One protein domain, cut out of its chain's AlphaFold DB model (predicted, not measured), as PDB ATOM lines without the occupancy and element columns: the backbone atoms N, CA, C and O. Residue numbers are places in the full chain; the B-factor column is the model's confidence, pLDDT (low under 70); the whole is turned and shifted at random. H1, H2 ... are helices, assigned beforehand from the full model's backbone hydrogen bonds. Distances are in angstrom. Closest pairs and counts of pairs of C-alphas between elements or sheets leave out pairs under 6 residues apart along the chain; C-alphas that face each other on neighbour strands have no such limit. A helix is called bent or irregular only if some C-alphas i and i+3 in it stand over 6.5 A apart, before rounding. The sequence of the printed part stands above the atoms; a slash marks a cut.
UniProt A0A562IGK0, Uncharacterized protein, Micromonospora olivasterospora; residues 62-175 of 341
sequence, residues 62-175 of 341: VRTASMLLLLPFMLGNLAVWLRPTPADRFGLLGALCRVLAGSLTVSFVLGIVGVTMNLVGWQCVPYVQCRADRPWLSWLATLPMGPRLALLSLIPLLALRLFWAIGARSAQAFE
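This is residues 62 to 175 of the 341 residues of an uncharacterized protein of Micromonospora olivasterospora (UniProt A0A562IGK0). A long helix, H2, forms the spine of a slender, loose rod, with a shorter helical arm, H1b, folded back along residues 94 to 105 and another long helix, H5, running back slantwise beside residues 109 to 121. The short helices H3 and H4 make a small head at the end of the rod where H2 passes over to H5, while residues 62 to 68 of H1 and residues 164 to 175 of H5 stick out. The printed part has 114 residues with five named helices, H1 to H5 in chain order, and no named strand; its class is all helix. It is loose, with a radius of gyration of the C-alphas of 19.3 A, and spans 62 by 27 by 23 A.

H2, residues 92 to 124, is the longest helix by residues and measures 44.4 A from C-alpha 92 at (158.973, 159.468, 149.840) to C-alpha 124; it is only just irregular, C-alphas 121 and 124 being 6.6 A apart. H1, residues 62 to 81, was assigned as one helix by its hydrogen bonds but is bent, with C-alphas 69 and 72 standing 7.1 A apart. Its arms are H1a, residues 62 to 69, 10.3 A long from C-alpha 62 at (194.374, 165.749, 145.774), and H1b, residues 72 to 81, 14.7 A long. H3, residues 128 to 132, is 6.2 A long. H4, residues 135 to 142, is 12.3 A long and only just irregular, C-alphas 136 and 139 being 6.9 A apart. H5, residues 145 to 175, is 46.0 A long and ends with C-alpha 175 at (174.622, 166.440, 168.028).

H2 touches H5 with residues 109 to 121 alone, at a shallow tilt of 30 degrees, opposite ways; the closest C-alphas, of Met 117 and Leu 152, are 5.9 A apart. H2 and H1b form a helical hairpin at a shallow tilt of 15 degrees, opposite ways, with the C-alphas of Gly 76 and Ala 101 closest at 5.5 A. H1b and H5 are apart. H1a stands at a steep tilt of 64 degrees to H1b and touches no helix. H4 and H5 are close but not clearly touching, their closest C-alphas, of Leu 140 and Arg 148, 6.8 A apart. H2 and H4 are near each other, with 7 pairs of C-alphas within 10 A. Every O i to N i+4 pair is within hydrogen-bond range in H1a and H3, against 4 of 6 in H1b, 26 of 29 in H2, 24 of 27 in H5 and 1 of 4 in H4, where 4 of 5 O i to N i+3 pairs are within range.

The two C-alphas farthest apart, of Pro 86 and Val 128, are 61.9 A apart. The printed part has no cut and no long link. Mean pLDDT of the printed part is 79.8; 15 residues are under 70, among them 83 to 90 and 173 to 175.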
ATOM      1  N   VAL A  62     194.878 166.864 144.951       69.81
ATOM      2  CA  VAL A  62     194.374 165.749 145.774       69.81
ATOM      3  C   VAL A  62     193.092 166.121 146.530       69.81
ATOM      4  O   VAL A  62     192.182 165.303 146.656       69.81
ATOM      5  N   ARG A  63     192.974 167.361 147.013       73.12
ATOM      6  CA  ARG A  63     191.758 167.865 147.662       73.12
ATOM      7  C   ARG A  63     190.628 168.031 146.653       73.12
ATOM      8  O   ARG A  63     189.502 167.658 146.949       73.12
ATOM      9  N   THR A  64     190.930 168.517 145.451       78.12
ATOM     10  CA  THR A  64     189.950 168.613 144.360       78.12
ATOM     11  C   THR A  64     189.492 167.231 143.894       78.12
ATOM     12  O   THR A  64     188.297 166.997 143.755       78.12
ATOM     13  N   ALA A  65     190.416 166.282 143.721       76.88
ATOM     14  CA  ALA A  65     190.100 164.908 143.334       76.88
ATOM     15  C   ALA A  65     189.277 164.184 144.411       76.88
ATOM     16  O   ALA A  65     188.285 163.530 144.099       76.88
ATOM     17  N   SER A  66     189.640 164.346 145.688       75.56
ATOM     18  CA  SER A  66     188.845 163.806 146.797       75.56
ATOM     19  C   SER A  66     187.482 164.487 146.914       75.56
ATOM     20  O   SER A  66     186.499 163.793 147.139       75.56
ATOM     21  N   MET A  67     187.383 165.799 146.684       77.06
ATOM     22  CA  MET A  67     186.106 166.513 146.588       77.06
ATOM     23  C   MET A  67     185.232 165.955 145.473       77.06
ATOM     24  O   MET A  67     184.063 165.716 145.724       77.06
ATOM     25  N   LEU A  68     185.777 165.688 144.284       82.19
ATOM     26  CA  LEU A  68     185.020 165.108 143.171       82.19
ATOM     27  C   LEU A  68     184.516 163.695 143.497       82.19
ATOM     28  O   LEU A  68     183.373 163.356 143.206       82.19
ATOM     29  N   LEU A  69     185.359 162.892 144.153       79.88
ATOM     30  CA  LEU A  69     185.017 161.541 144.597       79.88
ATOM     31  C   LEU A  69     183.942 161.543 145.699       79.88
ATOM     32  O   LEU A  69     183.068 160.681 145.725       79.88
ATOM     33  N   LEU A  70     184.012 162.517 146.611       77.31
ATOM     34  CA  LEU A  70     183.089 162.692 147.737       77.31
ATOM     35  C   LEU A  70     181.837 163.499 147.366       77.31
ATOM     36  O   LEU A  70     180.847 163.452 148.094       77.31
ATOM     37  N   LEU A  71     181.854 164.214 146.240       80.31
ATOM     38  CA  LEU A  71     180.774 165.061 145.741       80.31
ATOM     39  C   LEU A  71     179.411 164.356 145.735       80.31
ATOM     40  O   LEU A  71     178.475 164.921 146.306       80.31
ATOM     41  N   PRO A  72     179.258 163.139 145.169       72.31
ATOM     42  CA  PRO A  72     177.961 162.466 145.170       72.31
ATOM     43  C   PRO A  72     177.444 162.176 146.589       72.31
ATOM     44  O   PRO A  72     176.247 162.295 146.845       72.31
ATOM     45  N   PHE A  73     178.332 161.873 147.539       75.44
ATOM     46  CA  PHE A  73     177.961 161.655 148.941       75.44
ATOM     47  C   PHE A  73     177.549 162.957 149.633       75.44
ATOM     48  O   PHE A  73     176.576 162.977 150.389       75.44
ATOM     49  N   MET A  74     178.251 164.059 149.353       74.06
ATOM     50  CA  MET A  74     177.904 165.376 149.890       74.06
ATOM     51  C   MET A  74     176.556 165.870 149.362       74.06
ATOM     52  O   MET A  74     175.753 166.376 150.142       74.06
ATOM     53  N   LEU A  75     176.277 165.669 148.071       75.12
ATOM     54  CA  LEU A  75     174.984 165.999 147.465       75.12
ATOM     55  C   LEU A  75     173.850 165.149 148.049       75.12
ATOM     56  O   LEU A  75     172.788 165.688 148.350       75.12
ATOM     57  N   GLY A  76     174.088 163.853 148.283       72.81
ATOM     58  CA  GLY A  76     173.131 162.980 148.964       72.81
ATOM     59  C   GLY A  76     172.807 163.453 150.385       72.81
ATOM     60  O   GLY A  76     171.640 163.493 150.768       72.81
ATOM     61  N   ASN A  77     173.819 163.879 151.150       75.88
ATOM     62  CA  ASN A  77     173.615 164.454 152.481       75.88
ATOM     63  C   ASN A  77     172.847 165.786 152.406       75.88
ATOM     64  O   ASN A  77     171.877 165.984 153.130       75.88
ATOM     65  N   LEU A  78     173.226 166.682 151.489       74.44
ATOM     66  CA  LEU A  78     172.572 167.979 151.300       74.44
ATOM     67  C   LEU A  78     171.093 167.837 150.909       74.44
ATOM     68  O   LEU A  78     170.257 168.580 151.414       74.44
ATOM     69  N   ALA A  79     170.753 166.858 150.067       75.06
ATOM     70  CA  ALA A  79     169.376 166.602 149.648       75.06
ATOM     71  C   ALA A  79     168.444 166.273 150.830       75.06
ATOM     72  O   ALA A  79     167.279 166.669 150.823       75.06
ATOM     73  N   VAL A  80     168.960 165.616 151.877       70.88
ATOM     74  CA  VAL A  80     168.197 165.341 153.107       70.88
ATOM     75  C   VAL A  80     167.864 166.635 153.856       70.88
ATOM     76  O   VAL A  80     166.758 166.766 154.379       70.88
ATOM     77  N   TRP A  81     168.789 167.597 153.875       69.62
ATOM     78  CA  TRP A  81     168.618 168.892 154.545       69.62
ATOM     79  C   TRP A  81     167.787 169.892 153.737       69.62
ATOM     80  O   TRP A  81     167.067 170.696 154.321       69.62
ATOM     81  N   LEU A  82     167.836 169.821 152.405       72.56
ATOM     82  CA  LEU A  82     167.030 170.654 151.506       72.56
ATOM     83  C   LEU A  82     165.561 170.213 151.415       72.56
ATOM     84  O   LEU A  82     164.778 170.833 150.697       72.56
ATOM     85  N   ARG A  83     165.174 169.148 152.127       66.88
ATOM     86  CA  ARG A  83     163.811 168.615 152.148       66.88
ATOM     87  C   ARG A  83     162.822 169.683 152.648       66.88
ATOM     88  O   ARG A  83     162.868 170.039 153.828       66.88
ATOM     89  N   PRO A  84     161.867 170.141 151.816       66.25
ATOM     90  CA  PRO A  84     160.809 171.026 152.277       66.25
ATOM     91  C   PRO A  84     159.890 170.238 153.215       66.25
ATOM     92  O   PRO A  84     159.169 169.331 152.793       66.25
ATOM     93  N   THR A  85     159.908 170.589 154.499       63.53
ATOM     94  CA  THR A  85     159.098 169.959 155.552       63.53
ATOM     95  C   THR A  85     157.585 169.906 155.272       63.53
ATOM     96  O   THR A  85     156.984 168.910 155.677       63.53
ATOM     97  N   PRO A  86     156.939 170.857 154.554       62.31
ATOM     98  CA  PRO A  86     155.504 170.759 154.264       62.31
ATOM     99  C   PRO A  86     155.153 169.916 153.023       62.31
ATOM    100  O   PRO A  86     153.997 169.525 152.868       62.31
ATOM    101  N   ALA A  87     156.111 169.630 152.130       62.00
ATOM    102  CA  ALA A  87     155.841 168.955 150.853       62.00
ATOM    103  C   ALA A  87     155.926 167.422 150.940       62.00
ATOM    104  O   ALA A  87     155.311 166.717 150.142       62.00
ATOM    105  N   ASP A  88     156.654 166.885 151.921       66.88
ATOM    106  CA  ASP A  88     156.915 165.448 152.022       66.88
ATOM    107  C   ASP A  88     155.993 164.751 153.033       66.88
ATOM    108  O   ASP A  88     156.441 164.219 154.052       66.88
ATOM    109  N   ARG A  89     154.688 164.764 152.727       61.66
ATOM    110  CA  ARG A  89     153.624 164.159 153.552       61.66
ATOM    111  C   ARG A  89     153.782 162.646 153.760       61.66
ATOM    112  O   ARG A  89     153.290 162.132 154.758       61.66
ATOM    113  N   PHE A  90     154.485 161.948 152.863       68.75
ATOM    114  CA  PHE A  90     154.655 160.486 152.899       68.75
ATOM    115  C   PHE A  90     156.098 160.022 153.160       68.75
ATOM    116  O   PHE A  90     156.353 158.822 153.214       68.75
ATOM    117  N   GLY A  91     157.060 160.938 153.315       73.19
ATOM    118  CA  GLY A  91     158.471 160.575 153.507       73.19
ATOM    119  C   GLY A  91     159.151 159.991 152.261       73.19
ATOM    120  O   GLY A  91     160.256 159.453 152.368       73.19
ATOM    121  N   LEU A  92     158.509 160.074 151.090       78.56
ATOM    122  CA  LEU A  92     158.973 159.468 149.840       78.56
ATOM    123  C   LEU A  92     160.285 160.102 149.373       78.56
ATOM    124  O   LEU A  92     161.195 159.395 148.944       78.56
ATOM    125  N   LEU A  93     160.414 161.426 149.515       75.50
ATOM    126  CA  LEU A  93     161.637 162.135 149.146       75.50
ATOM    127  C   LEU A  93     162.801 161.730 150.059       75.50
ATOM    128  O   LEU A  93     163.910 161.489 149.584       75.50
ATOM    129  N   GLY A  94     162.535 161.570 151.360       73.50
ATOM    130  CA  GLY A  94     163.511 161.037 152.311       73.50
ATOM    131  C   GLY A  94     163.934 159.598 151.993       73.50
ATOM    132  O   GLY A  94     165.123 159.279 152.050       73.50
ATOM    133  N   ALA A  95     162.986 158.735 151.619       77.56
ATOM    134  CA  ALA A  95     163.273 157.364 151.206       77.56
ATOM    135  C   ALA A  95     164.126 157.326 149.927       77.56
ATOM    136  O   ALA A  95     165.140 156.630 149.896       77.56
ATOM    137  N   LEU A  96     163.781 158.127 148.917       79.31
ATOM    138  CA  LEU A  96     164.529 158.210 147.663       79.31
ATOM    139  C   LEU A  96     165.955 158.730 147.881       79.31
ATOM    140  O   LEU A  96     166.899 158.160 147.343       79.31
ATOM    141  N   CYS A  97     166.135 159.742 148.738       78.25
ATOM    142  CA  CYS A  97     167.465 160.235 149.111       78.25
ATOM    143  C   CYS A  97     168.303 159.156 149.812       78.25
ATOM    144  O   CYS A  97     169.492 159.020 149.528       78.25
ATOM    145  N   ARG A  98     167.697 158.350 150.696       80.75
ATOM    146  CA  ARG A  98     168.388 157.228 151.356       80.75
ATOM    147  C   ARG A  98     168.761 156.119 150.378       80.75
ATOM    148  O   ARG A  98     169.866 155.595 150.471       80.75
ATOM    149  N   VAL A  99     167.876 155.781 149.439       81.19
ATOM    150  CA  VAL A  99     168.157 154.791 148.387       81.19
ATOM    151  C   VAL A  99     169.278 155.283 147.475       81.19
ATOM    152  O   VAL A  99     170.194 154.519 147.191       81.19
ATOM    153  N   LEU A 100     169.261 156.560 147.086       83.31
ATOM    154  CA  LEU A 100     170.315 157.177 146.280       83.31
ATOM    155  C   LEU A 100     171.665 157.191 147.013       83.31
ATOM    156  O   LEU A 100     172.687 156.807 146.451       83.31
ATOM    157  N   ALA A 101     171.685 157.579 148.289       80.25
ATOM    158  CA  ALA A 101     172.902 157.536 149.100       80.25
ATOM    159  C   ALA A 101     173.422 156.094 149.274       80.25
ATOM    160  O   ALA A 101     174.629 155.838 149.196       80.25
ATOM    161  N   GLY A 102     172.510 155.136 149.461       78.81
ATOM    162  CA  GLY A 102     172.824 153.713 149.532       78.81
ATOM    163  C   GLY A 102     173.429 153.182 148.231       78.81
ATOM    164  O   GLY A 102     174.481 152.547 148.266       78.81
ATOM    165  N   SER A 103     172.822 153.483 147.081       82.62
ATOM    166  CA  SER A 103     173.289 153.005 145.773       82.62
ATOM    167  C   SER A 103     174.660 153.576 145.398       82.62
ATOM    168  O   SER A 103     175.503 152.848 144.870       82.62
ATOM    169  N   LEU A 104     174.933 154.835 145.753       83.69
ATOM    170  CA  LEU A 104     176.252 155.458 145.604       83.69
ATOM    171  C   LEU A 104     177.318 154.758 146.453       83.69
ATOM    172  O   LEU A 104     178.403 154.451 145.958       83.69
ATOM    173  N   THR A 105     176.992 154.443 147.709       82.19
ATOM    174  CA  THR A 105     177.898 153.712 148.609       82.19
ATOM    175  C   THR A 105     178.214 152.321 148.062       82.19
ATOM    176  O   THR A 105     179.378 151.924 148.011       82.19
ATOM    177  N   VAL A 106     177.192 151.592 147.601       84.38
ATOM    178  CA  VAL A 106     177.356 150.256 147.011       84.38
ATOM    179  C   VAL A 106     178.221 150.317 145.755       84.38
ATOM    180  O   VAL A 106     179.158 149.533 145.631       84.38
ATOM    181  N   SER A 107     177.965 151.273 144.861       86.25
ATOM    182  CA  SER A 107     178.733 151.443 143.620       86.25
ATOM    183  C   SER A 107     180.208 151.731 143.903       86.25
ATOM    184  O   SER A 107     181.093 151.148 143.278       86.25
ATOM    185  N   PHE A 108     180.485 152.580 144.894       84.94
ATOM    186  CA  PHE A 108     181.845 152.896 145.316       84.94
ATOM    187  C   PHE A 108     182.580 151.674 145.887       84.94
ATOM    188  O   PHE A 108     183.701 151.367 145.475       84.94
ATOM    189  N   VAL A 109     181.942 150.942 146.805       86.38
ATOM    190  CA  VAL A 109     182.507 149.716 147.389       86.38
ATOM    191  C   VAL A 109     182.751 148.667 146.307       86.38
ATOM    192  O   VAL A 109     183.815 148.047 146.287       86.38
ATOM    193  N   LEU A 110     181.808 148.496 145.381       87.50
ATOM    194  CA  LEU A 110     181.937 147.552 144.277       87.50
ATOM    195  C   LEU A 110     183.108 147.920 143.356       87.50
ATOM    196  O   LEU A 110     183.851 147.036 142.935       87.50
ATOM    197  N   GLY A 111     183.336 149.215 143.119       89.25
ATOM    198  CA  GLY A 111     184.525 149.710 142.425       89.25
ATOM    199  C   GLY A 111     185.828 149.319 143.133       89.25
ATOM    200  O   GLY A 111     186.736 148.787 142.496       89.25
ATOM    201  N   ILE A 112     185.908 149.496 144.459       87.94
ATOM    202  CA  ILE A 112     187.080 149.073 145.250       87.94
ATOM    203  C   ILE A 112     187.301 147.565 145.141       87.94
ATOM    204  O   ILE A 112     188.430 147.129 144.911       87.94
ATOM    205  N   VAL A 113     186.246 146.764 145.290       89.44
ATOM    206  CA  VAL A 113     186.318 145.301 145.151       89.44
ATOM    207  C   VAL A 113     186.806 144.919 143.752       89.44
ATOM    208  O   VAL A 113     187.709 144.094 143.619       89.44
ATOM    209  N   GLY A 114     186.278 145.562 142.707       89.81
ATOM    210  CA  GLY A 114     186.678 145.331 141.320       89.81
ATOM    211  C   GLY A 114     188.156 145.638 141.063       89.81
ATOM    212  O   GLY A 114     188.849 144.846 140.425       89.81
ATOM    213  N   VAL A 115     188.676 146.742 141.601       89.19
ATOM    214  CA  VAL A 115     190.098 147.094 141.456       89.19
ATOM    215  C   VAL A 115     190.987 146.147 142.266       89.19
ATOM    216  O   VAL A 115     191.962 145.609 141.746       89.19
ATOM    217  N   THR A 116     190.654 145.913 143.533       87.81
ATOM    218  CA  THR A 116     191.507 145.150 144.457       87.81
ATOM    219  C   THR A 116     191.480 143.654 144.170       87.81
ATOM    220  O   THR A 116     192.525 143.056 143.928       87.81
ATOM    221  N   MET A 117     190.307 143.024 144.149       85.50
ATOM    222  CA  MET A 117     190.202 141.574 143.984       85.50
ATOM    223  C   MET A 117     190.324 141.157 142.519       85.50
ATOM    224  O   MET A 117     191.101 140.253 142.215       85.50
ATOM    225  N   ASN A 118     189.600 141.811 141.607       87.12
ATOM    226  CA  ASN A 118     189.581 141.399 140.203       87.12
ATOM    227  C   ASN A 118     190.799 141.929 139.425       87.12
ATOM    228  O   ASN A 118     191.531 141.144 138.828       87.12
ATOM    229  N   LEU A 119     191.082 143.231 139.465       87.19
ATOM    230  CA  LEU A 119     192.192 143.792 138.688       87.19
ATOM    231  C   LEU A 119     193.560 143.398 139.265       87.19
ATOM    232  O   LEU A 119     194.414 142.886 138.546       87.19
ATOM    233  N   VAL A 120     193.777 143.598 140.569       84.25
ATOM    234  CA  VAL A 120     195.068 143.284 141.204       84.25
ATOM    235  C   VAL A 120     195.177 141.792 141.509       84.25
ATOM    236  O   VAL A 120     196.104 141.141 141.031       84.25
ATOM    237  N   GLY A 121     194.230 141.232 142.265       83.50
ATOM    238  CA  GLY A 121     194.306 139.849 142.745       83.50
ATOM    239  C   GLY A 121     194.240 138.787 141.649       83.50
ATOM    240  O   GLY A 121     195.031 137.837 141.676       83.50
ATOM    241  N   TRP A 122     193.317 138.956 140.699       83.50
ATOM    242  CA  TRP A 122     193.037 137.968 139.657       83.50
ATOM    243  C   TRP A 122     193.783 138.232 138.346       83.50
ATOM    244  O   TRP A 122     194.348 137.298 137.787       83.50
ATOM    245  N   GLN A 123     193.823 139.476 137.856       86.00
ATOM    246  CA  GLN A 123     194.387 139.783 136.532       86.00
ATOM    247  C   GLN A 123     195.880 140.156 136.567       86.00
ATOM    248  O   GLN A 123     196.669 139.599 135.806       86.00
ATOM    249  N   CYS A 124     196.303 141.070 137.447       85.56
ATOM    250  CA  CYS A 124     197.659 141.634 137.402       85.56
ATOM    251  C   CYS A 124     198.728 140.733 138.038       85.56
ATOM    252  O   CYS A 124     199.797 140.554 137.462       85.56
ATOM    253  N   VAL A 125     198.476 140.144 139.212       83.31
ATOM    254  CA  VAL A 125     199.494 139.343 139.921       83.31
ATOM    255  C   VAL A 125     199.978 138.097 139.146       83.31
ATOM    256  O   VAL A 125     201.180 137.832 139.181       83.31
ATOM    257  N   PRO A 126     199.138 137.321 138.428       82.31
ATOM    258  CA  PRO A 126     199.644 136.197 137.631       82.31
ATOM    259  C   PRO A 126     200.371 136.625 136.344       82.31
ATOM    260  O   PRO A 126     201.156 135.843 135.811       82.31
ATOM    261  N   TYR A 127     200.172 137.854 135.854       85.50
ATOM    262  CA  TYR A 127     200.770 138.333 134.606       85.50
ATOM    263  C   TYR A 127     202.164 138.939 134.846       85.50
ATOM    264  O   TYR A 127     202.325 139.906 135.593       85.50
ATOM    265  N   VAL A 128     203.207 138.372 134.229       82.75
ATOM    266  CA  VAL A 128     204.609 138.759 134.496       82.75
ATOM    267  C   VAL A 128     204.928 140.183 134.044       82.75
ATOM    268  O   VAL A 128     205.610 140.908 134.762       82.75
ATOM    269  N   GLN A 129     204.357 140.632 132.928       84.56
ATOM    270  CA  GLN A 129     204.547 141.986 132.410       84.56
ATOM    271  C   GLN A 129     203.893 143.036 133.323       84.56
ATOM    272  O   GLN A 129     204.431 144.123 133.475       84.56
ATOM    273  N   CYS A 130     202.782 142.710 134.007       83.31
ATOM    274  CA  CYS A 130     202.155 143.636 134.967       83.31
ATOM    275  C   CYS A 130     203.020 143.856 136.222       83.31
ATOM    276  O   CYS A 130     202.941 144.911 136.861       83.31
ATOM    277  N   ARG A 131     203.835 142.851 136.577       85.50
ATOM    278  CA  ARG A 131     204.732 142.859 137.740       85.50
ATOM    279  C   ARG A 131     206.134 143.381 137.435       85.50
ATOM    280  O   ARG A 131     206.798 143.808 138.375       85.50
ATOM    281  N   ALA A 132     206.569 143.360 136.173       82.12
ATOM    282  CA  ALA A 132     207.904 143.800 135.763       82.12
ATOM    283  C   ALA A 132     208.217 145.231 136.239       82.12
ATOM    284  O   ALA A 132     209.271 145.465 136.820       82.12
ATOM    285  N   ASP A 133     207.244 146.139 136.130       82.12
ATOM    286  CA  ASP A 133     207.384 147.539 136.560       82.12
ATOM    287  C   ASP A 133     206.947 147.786 138.020       82.12
ATOM    288  O   ASP A 133     206.890 148.925 138.484       82.12
ATOM    289  N   ARG A 134     206.571 146.735 138.768       84.56
ATOM    290  CA  ARG A 134     205.979 146.844 140.116       84.56
ATOM    291  C   ARG A 134     206.559 145.805 141.086       84.56
ATOM    292  O   ARG A 134     205.860 144.859 141.465       84.56
ATOM    293  N   PRO A 135     207.797 146.000 141.578       80.31
ATOM    294  CA  PRO A 135     208.456 145.041 142.469       80.31
ATOM    295  C   PRO A 135     207.723 144.861 143.806       80.31
ATOM    296  O   PRO A 135     207.772 143.781 144.391       80.31
ATOM    297  N   TRP A 136     206.958 145.858 144.262       81.69
ATOM    298  CA  TRP A 136     206.126 145.775 145.470       81.69
ATOM    299  C   TRP A 136     204.956 144.779 145.360       81.69
ATOM    300  O   TRP A 136     204.367 144.433 146.378       81.69
ATOM    301  N   LEU A 137     204.616 144.290 144.159       81.44
ATOM    302  CA  LEU A 137     203.611 143.236 143.945       81.44
ATOM    303  C   LEU A 137     204.213 141.821 143.922       81.44
ATOM    304  O   LEU A 137     203.472 140.839 143.871       81.44
ATOM    305  N   SER A 138     205.543 141.692 143.950       80.62
ATOM    306  CA  SER A 138     206.234 140.401 143.825       80.62
ATOM    307  C   SER A 138     205.932 139.448 144.987       80.62
ATOM    308  O   SER A 138     205.624 138.283 144.744       80.62
ATOM    309  N   TRP A 139     205.908 139.948 146.228       83.25
ATOM    310  CA  TRP A 139     205.539 139.169 147.420       83.25
ATOM    311  C   TRP A 139     204.075 138.709 147.393       83.25
ATOM    312  O   TRP A 139     203.733 137.663 147.930       83.25
ATOM    313  N   LEU A 140     203.191 139.449 146.721       81.88
ATOM    314  CA  LEU A 140     201.788 139.061 146.595       81.88
ATOM    315  C   LEU A 140     201.614 137.861 145.649       81.88
ATOM    316  O   LEU A 140     200.649 137.103 145.759       81.88
ATOM    317  N   ALA A 141     202.567 137.672 144.732       80.00
ATOM    318  CA  ALA A 141     202.587 136.562 143.795       80.00
ATOM    319  C   ALA A 141     203.068 135.241 144.406       80.00
ATOM    320  O   ALA A 141     202.719 134.187 143.879       80.00
ATOM    321  N   THR A 142     203.836 135.285 145.500       83.88
ATOM    322  CA  THR A 142     204.304 134.074 146.198       83.88
ATOM    323  C   THR A 142     203.188 133.408 147.006       83.88
ATOM    324  O   THR A 142     203.246 132.210 147.269       83.88
ATOM    325  N   LEU A 143     202.139 134.158 147.354       83.94
ATOM    326  CA  LEU A 143     200.938 133.639 148.007       83.94
ATOM    327  C   LEU A 143     200.057 132.857 147.015       83.94
ATOM    328  O   LEU A 143     199.835 133.339 145.898       83.94
ATOM    329  N   PRO A 144     199.473 131.712 147.414       84.75
ATOM    330  CA  PRO A 144     198.477 131.017 146.606       84.75
ATOM    331  C   PRO A 144     197.187 131.846 146.460       84.75
ATOM    332  O   PRO A 144     196.916 132.766 147.236       84.75
ATOM    333  N   MET A 145     196.367 131.513 145.456       81.69
ATOM    334  CA  MET A 145     195.189 132.306 145.057       81.69
ATOM    335  C   MET A 145     194.186 132.556 146.193       81.69
ATOM    336  O   MET A 145     193.673 133.666 146.312       81.69
ATOM    337  N   GLY A 146     193.940 131.562 147.053       83.88
ATOM    338  CA  GLY A 146     193.013 131.687 148.185       83.88
ATOM    339  C   GLY A 146     193.434 132.773 149.190       83.88
ATOM    340  O   GLY A 146     192.725 133.773 149.325       83.88
ATOM    341  N   PRO A 147     194.600 132.639 149.858       86.19
ATOM    342  CA  PRO A 147     195.105 133.645 150.799       86.19
ATOM    343  C   PRO A 147     195.284 135.037 150.190       86.19
ATOM    344  O   PRO A 147     195.035 136.038 150.856       86.19
ATOM    345  N   ARG A 148     195.665 135.117 148.909       86.25
ATOM    346  CA  ARG A 148     195.794 136.390 148.191       86.25
ATOM    347  C   ARG A 148     194.471 137.154 148.127       86.25
ATOM    348  O   ARG A 148     194.435 138.345 148.424       86.25
ATOM    349  N   LEU A 149     193.387 136.477 147.748       85.56
ATOM    350  CA  LEU A 149     192.059 137.087 147.686       85.56
ATOM    351  C   LEU A 149     191.536 137.437 149.082       85.56
ATOM    352  O   LEU A 149     190.941 138.499 149.252       85.56
ATOM    353  N   ALA A 150     191.815 136.597 150.084       87.56
ATOM    354  CA  ALA A 150     191.468 136.882 151.473       87.56
ATOM    355  C   ALA A 150     192.150 138.167 151.976       87.56
ATOM    356  O   ALA A 150     191.478 139.048 152.510       87.56
ATOM    357  N   LEU A 151     193.453 138.333 151.724       88.00
ATOM    358  CA  LEU A 151     194.186 139.556 152.070       88.00
ATOM    359  C   LEU A 151     193.637 140.786 151.338       88.00
ATOM    360  O   LEU A 151     193.422 141.825 151.957       88.00
ATOM    361  N   LEU A 152     193.355 140.675 150.038       86.75
ATOM    362  CA  LEU A 152     192.803 141.788 149.258       86.75
ATOM    363  C   LEU A 152     191.378 142.161 149.688       86.75
ATOM    364  O   LEU A 152     191.023 143.334 149.611       86.75
ATOM    365  N   SER A 153     190.592 141.211 150.208       90.31
ATOM    366  CA  SER A 153     189.253 141.469 150.760       90.31
ATOM    367  C   SER A 153     189.267 142.306 152.047       90.31
ATOM    368  O   SER A 153     188.270 142.946 152.382       90.31
ATOM    369  N   LEU A 154     190.408 142.396 152.743       90.06
ATOM    370  CA  LEU A 154     190.547 143.289 153.896       90.06
ATOM    371  C   LEU A 154     190.461 144.763 153.491       90.06
ATOM    372  O   LEU A 154     190.005 145.580 154.285       90.06
ATOM    373  N   ILE A 155     190.851 145.107 152.259       88.75
ATOM    374  CA  ILE A 155     190.828 146.484 151.751       88.75
ATOM    375  C   ILE A 155     189.395 147.047 151.696       88.75
ATOM    376  O   ILE A 155     189.158 148.088 152.315       88.75
ATOM    377  N   PRO A 156     188.413 146.407 151.026       86.81
ATOM    378  CA  PRO A 156     187.035 146.889 151.044       86.81
ATOM    379  C   PRO A 156     186.435 146.870 152.457       86.81
ATOM    380  O   PRO A 156     185.732 147.810 152.811       86.81
ATOM    381  N   LEU A 157     186.756 145.885 153.307       86.88
ATOM    382  CA  LEU A 157     186.288 145.866 154.704       86.88
ATOM    383  C   LEU A 157     186.813 147.064 155.516       86.88
ATOM    384  O   LEU A 157     186.055 147.699 156.253       86.88
ATOM    385  N   LEU A 158     188.091 147.407 155.352       88.56
ATOM    386  CA  LEU A 158     188.695 148.605 155.938       88.56
ATOM    387  C   LEU A 158     188.034 149.880 155.414       88.56
ATOM    388  O   LEU A 158     187.748 150.775 156.208       88.56
ATOM    389  N   ALA A 159     187.739 149.948 154.113       84.56
ATOM    390  CA  ALA A 159     187.025 151.075 153.526       84.56
ATOM    391  C   ALA A 159     185.626 151.238 154.146       84.56
ATOM    392  O   ALA A 159     185.291 152.333 154.592       84.56
ATOM    393  N   LEU A 160     184.844 150.156 154.277       84.88
ATOM    394  CA  LEU A 160     183.542 150.188 154.960       84.88
ATOM    395  C   LEU A 160     183.668 150.676 156.406       84.88
ATOM    396  O   LEU A 160     182.901 151.533 156.842       84.88
ATOM    397  N   ARG A 161     184.647 150.151 157.150       86.75
ATOM    398  CA  ARG A 161     184.883 150.551 158.542       86.75
ATOM    399  C   ARG A 161     185.256 152.031 158.645       86.75
ATOM    400  O   ARG A 161     184.795 152.706 159.563       86.75
ATOM    401  N   LEU A 162     186.057 152.538 157.709       84.25
ATOM    402  CA  LEU A 162     186.422 153.950 157.638       84.25
ATOM    403  C   LEU A 162     185.201 154.828 157.345       84.25
ATOM    404  O   LEU A 162     184.993 155.811 158.051       84.25
ATOM    405  N   PHE A 163     184.362 154.458 156.372       82.06
ATOM    406  CA  PHE A 163     183.119 155.183 156.084       82.06
ATOM    407  C   PHE A 163     182.187 155.224 157.285       82.06
ATOM    408  O   PHE A 163     181.676 156.288 157.631       82.06
ATOM    409  N   TRP A 164     182.012 154.086 157.956       83.75
ATOM    410  CA  TRP A 164     181.214 154.015 159.172       83.75
ATOM    411  C   TRP A 164     181.775 154.925 160.272       83.75
ATOM    412  O   TRP A 164     181.028 155.693 160.873       83.75
ATOM    413  N   ALA A 165     183.093 154.912 160.489       82.12
ATOM    414  CA  ALA A 165     183.739 155.760 161.488       82.12
ATOM    415  C   ALA A 165     183.599 157.258 161.172       82.12
ATOM    416  O   ALA A 165     183.348 158.053 162.076       82.12
ATOM    417  N   ILE A 166     183.736 157.655 159.903       81.12
ATOM    418  CA  ILE A 166     183.544 159.047 159.472       81.12
ATOM    419  C   ILE A 166     182.080 159.459 159.657       81.12
ATOM    420  O   ILE A 166     181.818 160.534 160.195       81.12
ATOM    421  N   GLY A 167     181.131 158.602 159.271       75.00
ATOM    422  CA  GLY A 167     179.701 158.848 159.456       75.00
ATOM    423  C   GLY A 167     179.329 159.021 160.931       75.00
ATOM    424  O   GLY A 167     178.698 160.012 161.291       75.00
ATOM    425  N   ALA A 168     179.795 158.117 161.797       76.06
ATOM    426  CA  ALA A 168     179.546 158.172 163.237       76.06
ATOM    427  C   ALA A 168     180.150 159.425 163.890       76.06
ATOM    428  O   ALA A 168     179.484 160.100 164.670       76.06
ATOM    429  N   ARG A 169     181.393 159.781 163.534       75.62
ATOM    430  CA  ARG A 169     182.034 161.013 164.024       75.62
ATOM    431  C   ARG A 169     181.297 162.266 163.568       75.62
ATOM    432  O   ARG A 169     181.175 163.209 164.340       75.62
ATOM    433  N   SER A 170     180.810 162.270 162.329       69.06
ATOM    434  CA  SER A 170     180.056 163.399 161.784       69.06
ATOM    435  C   SER A 170     178.735 163.578 162.533       69.06
ATOM    436  O   SER A 170     178.434 164.691 162.945       69.06
ATOM    437  N   ALA A 171     177.996 162.494 162.788       69.44
ATOM    438  CA  ALA A 171     176.762 162.540 163.574       69.44
ATOM    439  C   ALA A 171     176.998 163.118 164.982       69.44
ATOM    440  O   ALA A 171     176.328 164.066 165.380       69.44
ATOM    441  N   GLN A 172     178.035 162.643 165.679       71.25
ATOM    442  CA  GLN A 172     178.385 163.139 167.016       71.25
ATOM    443  C   GLN A 172     178.790 164.620 167.034       71.25
ATOM    444  O   GLN A 172     178.503 165.325 167.998       71.25
ATOM    445  N   ALA A 173     179.445 165.115 165.978       66.75
ATOM    446  CA  ALA A 173     179.836 166.519 165.884       66.75
ATOM    447  C   ALA A 173     178.628 167.462 165.728       66.75
ATOM    448  O   ALA A 173     178.650 168.570 166.261       66.75
ATOM    449  N   PHE A 174     177.574 167.033 165.026       59.69
ATOM    450  CA  PHE A 174     176.352 167.828 164.861       59.69
ATOM    451  C   PHE A 174     175.420 167.749 166.077       59.69
ATOM    452  O   PHE A 174     174.748 168.730 166.390       59.69
ATOM    453  N   GLU A 175     175.419 166.631 166.803       61.69
ATOM    454  CA  GLU A 175     174.622 166.440 168.028       61.69
ATOM    455  C   GLU A 175     175.174 167.201 169.252       61.69
ATOM    456  O   GLU A 175     174.488 167.330 170.263       61.69
TER     457      GLU A 175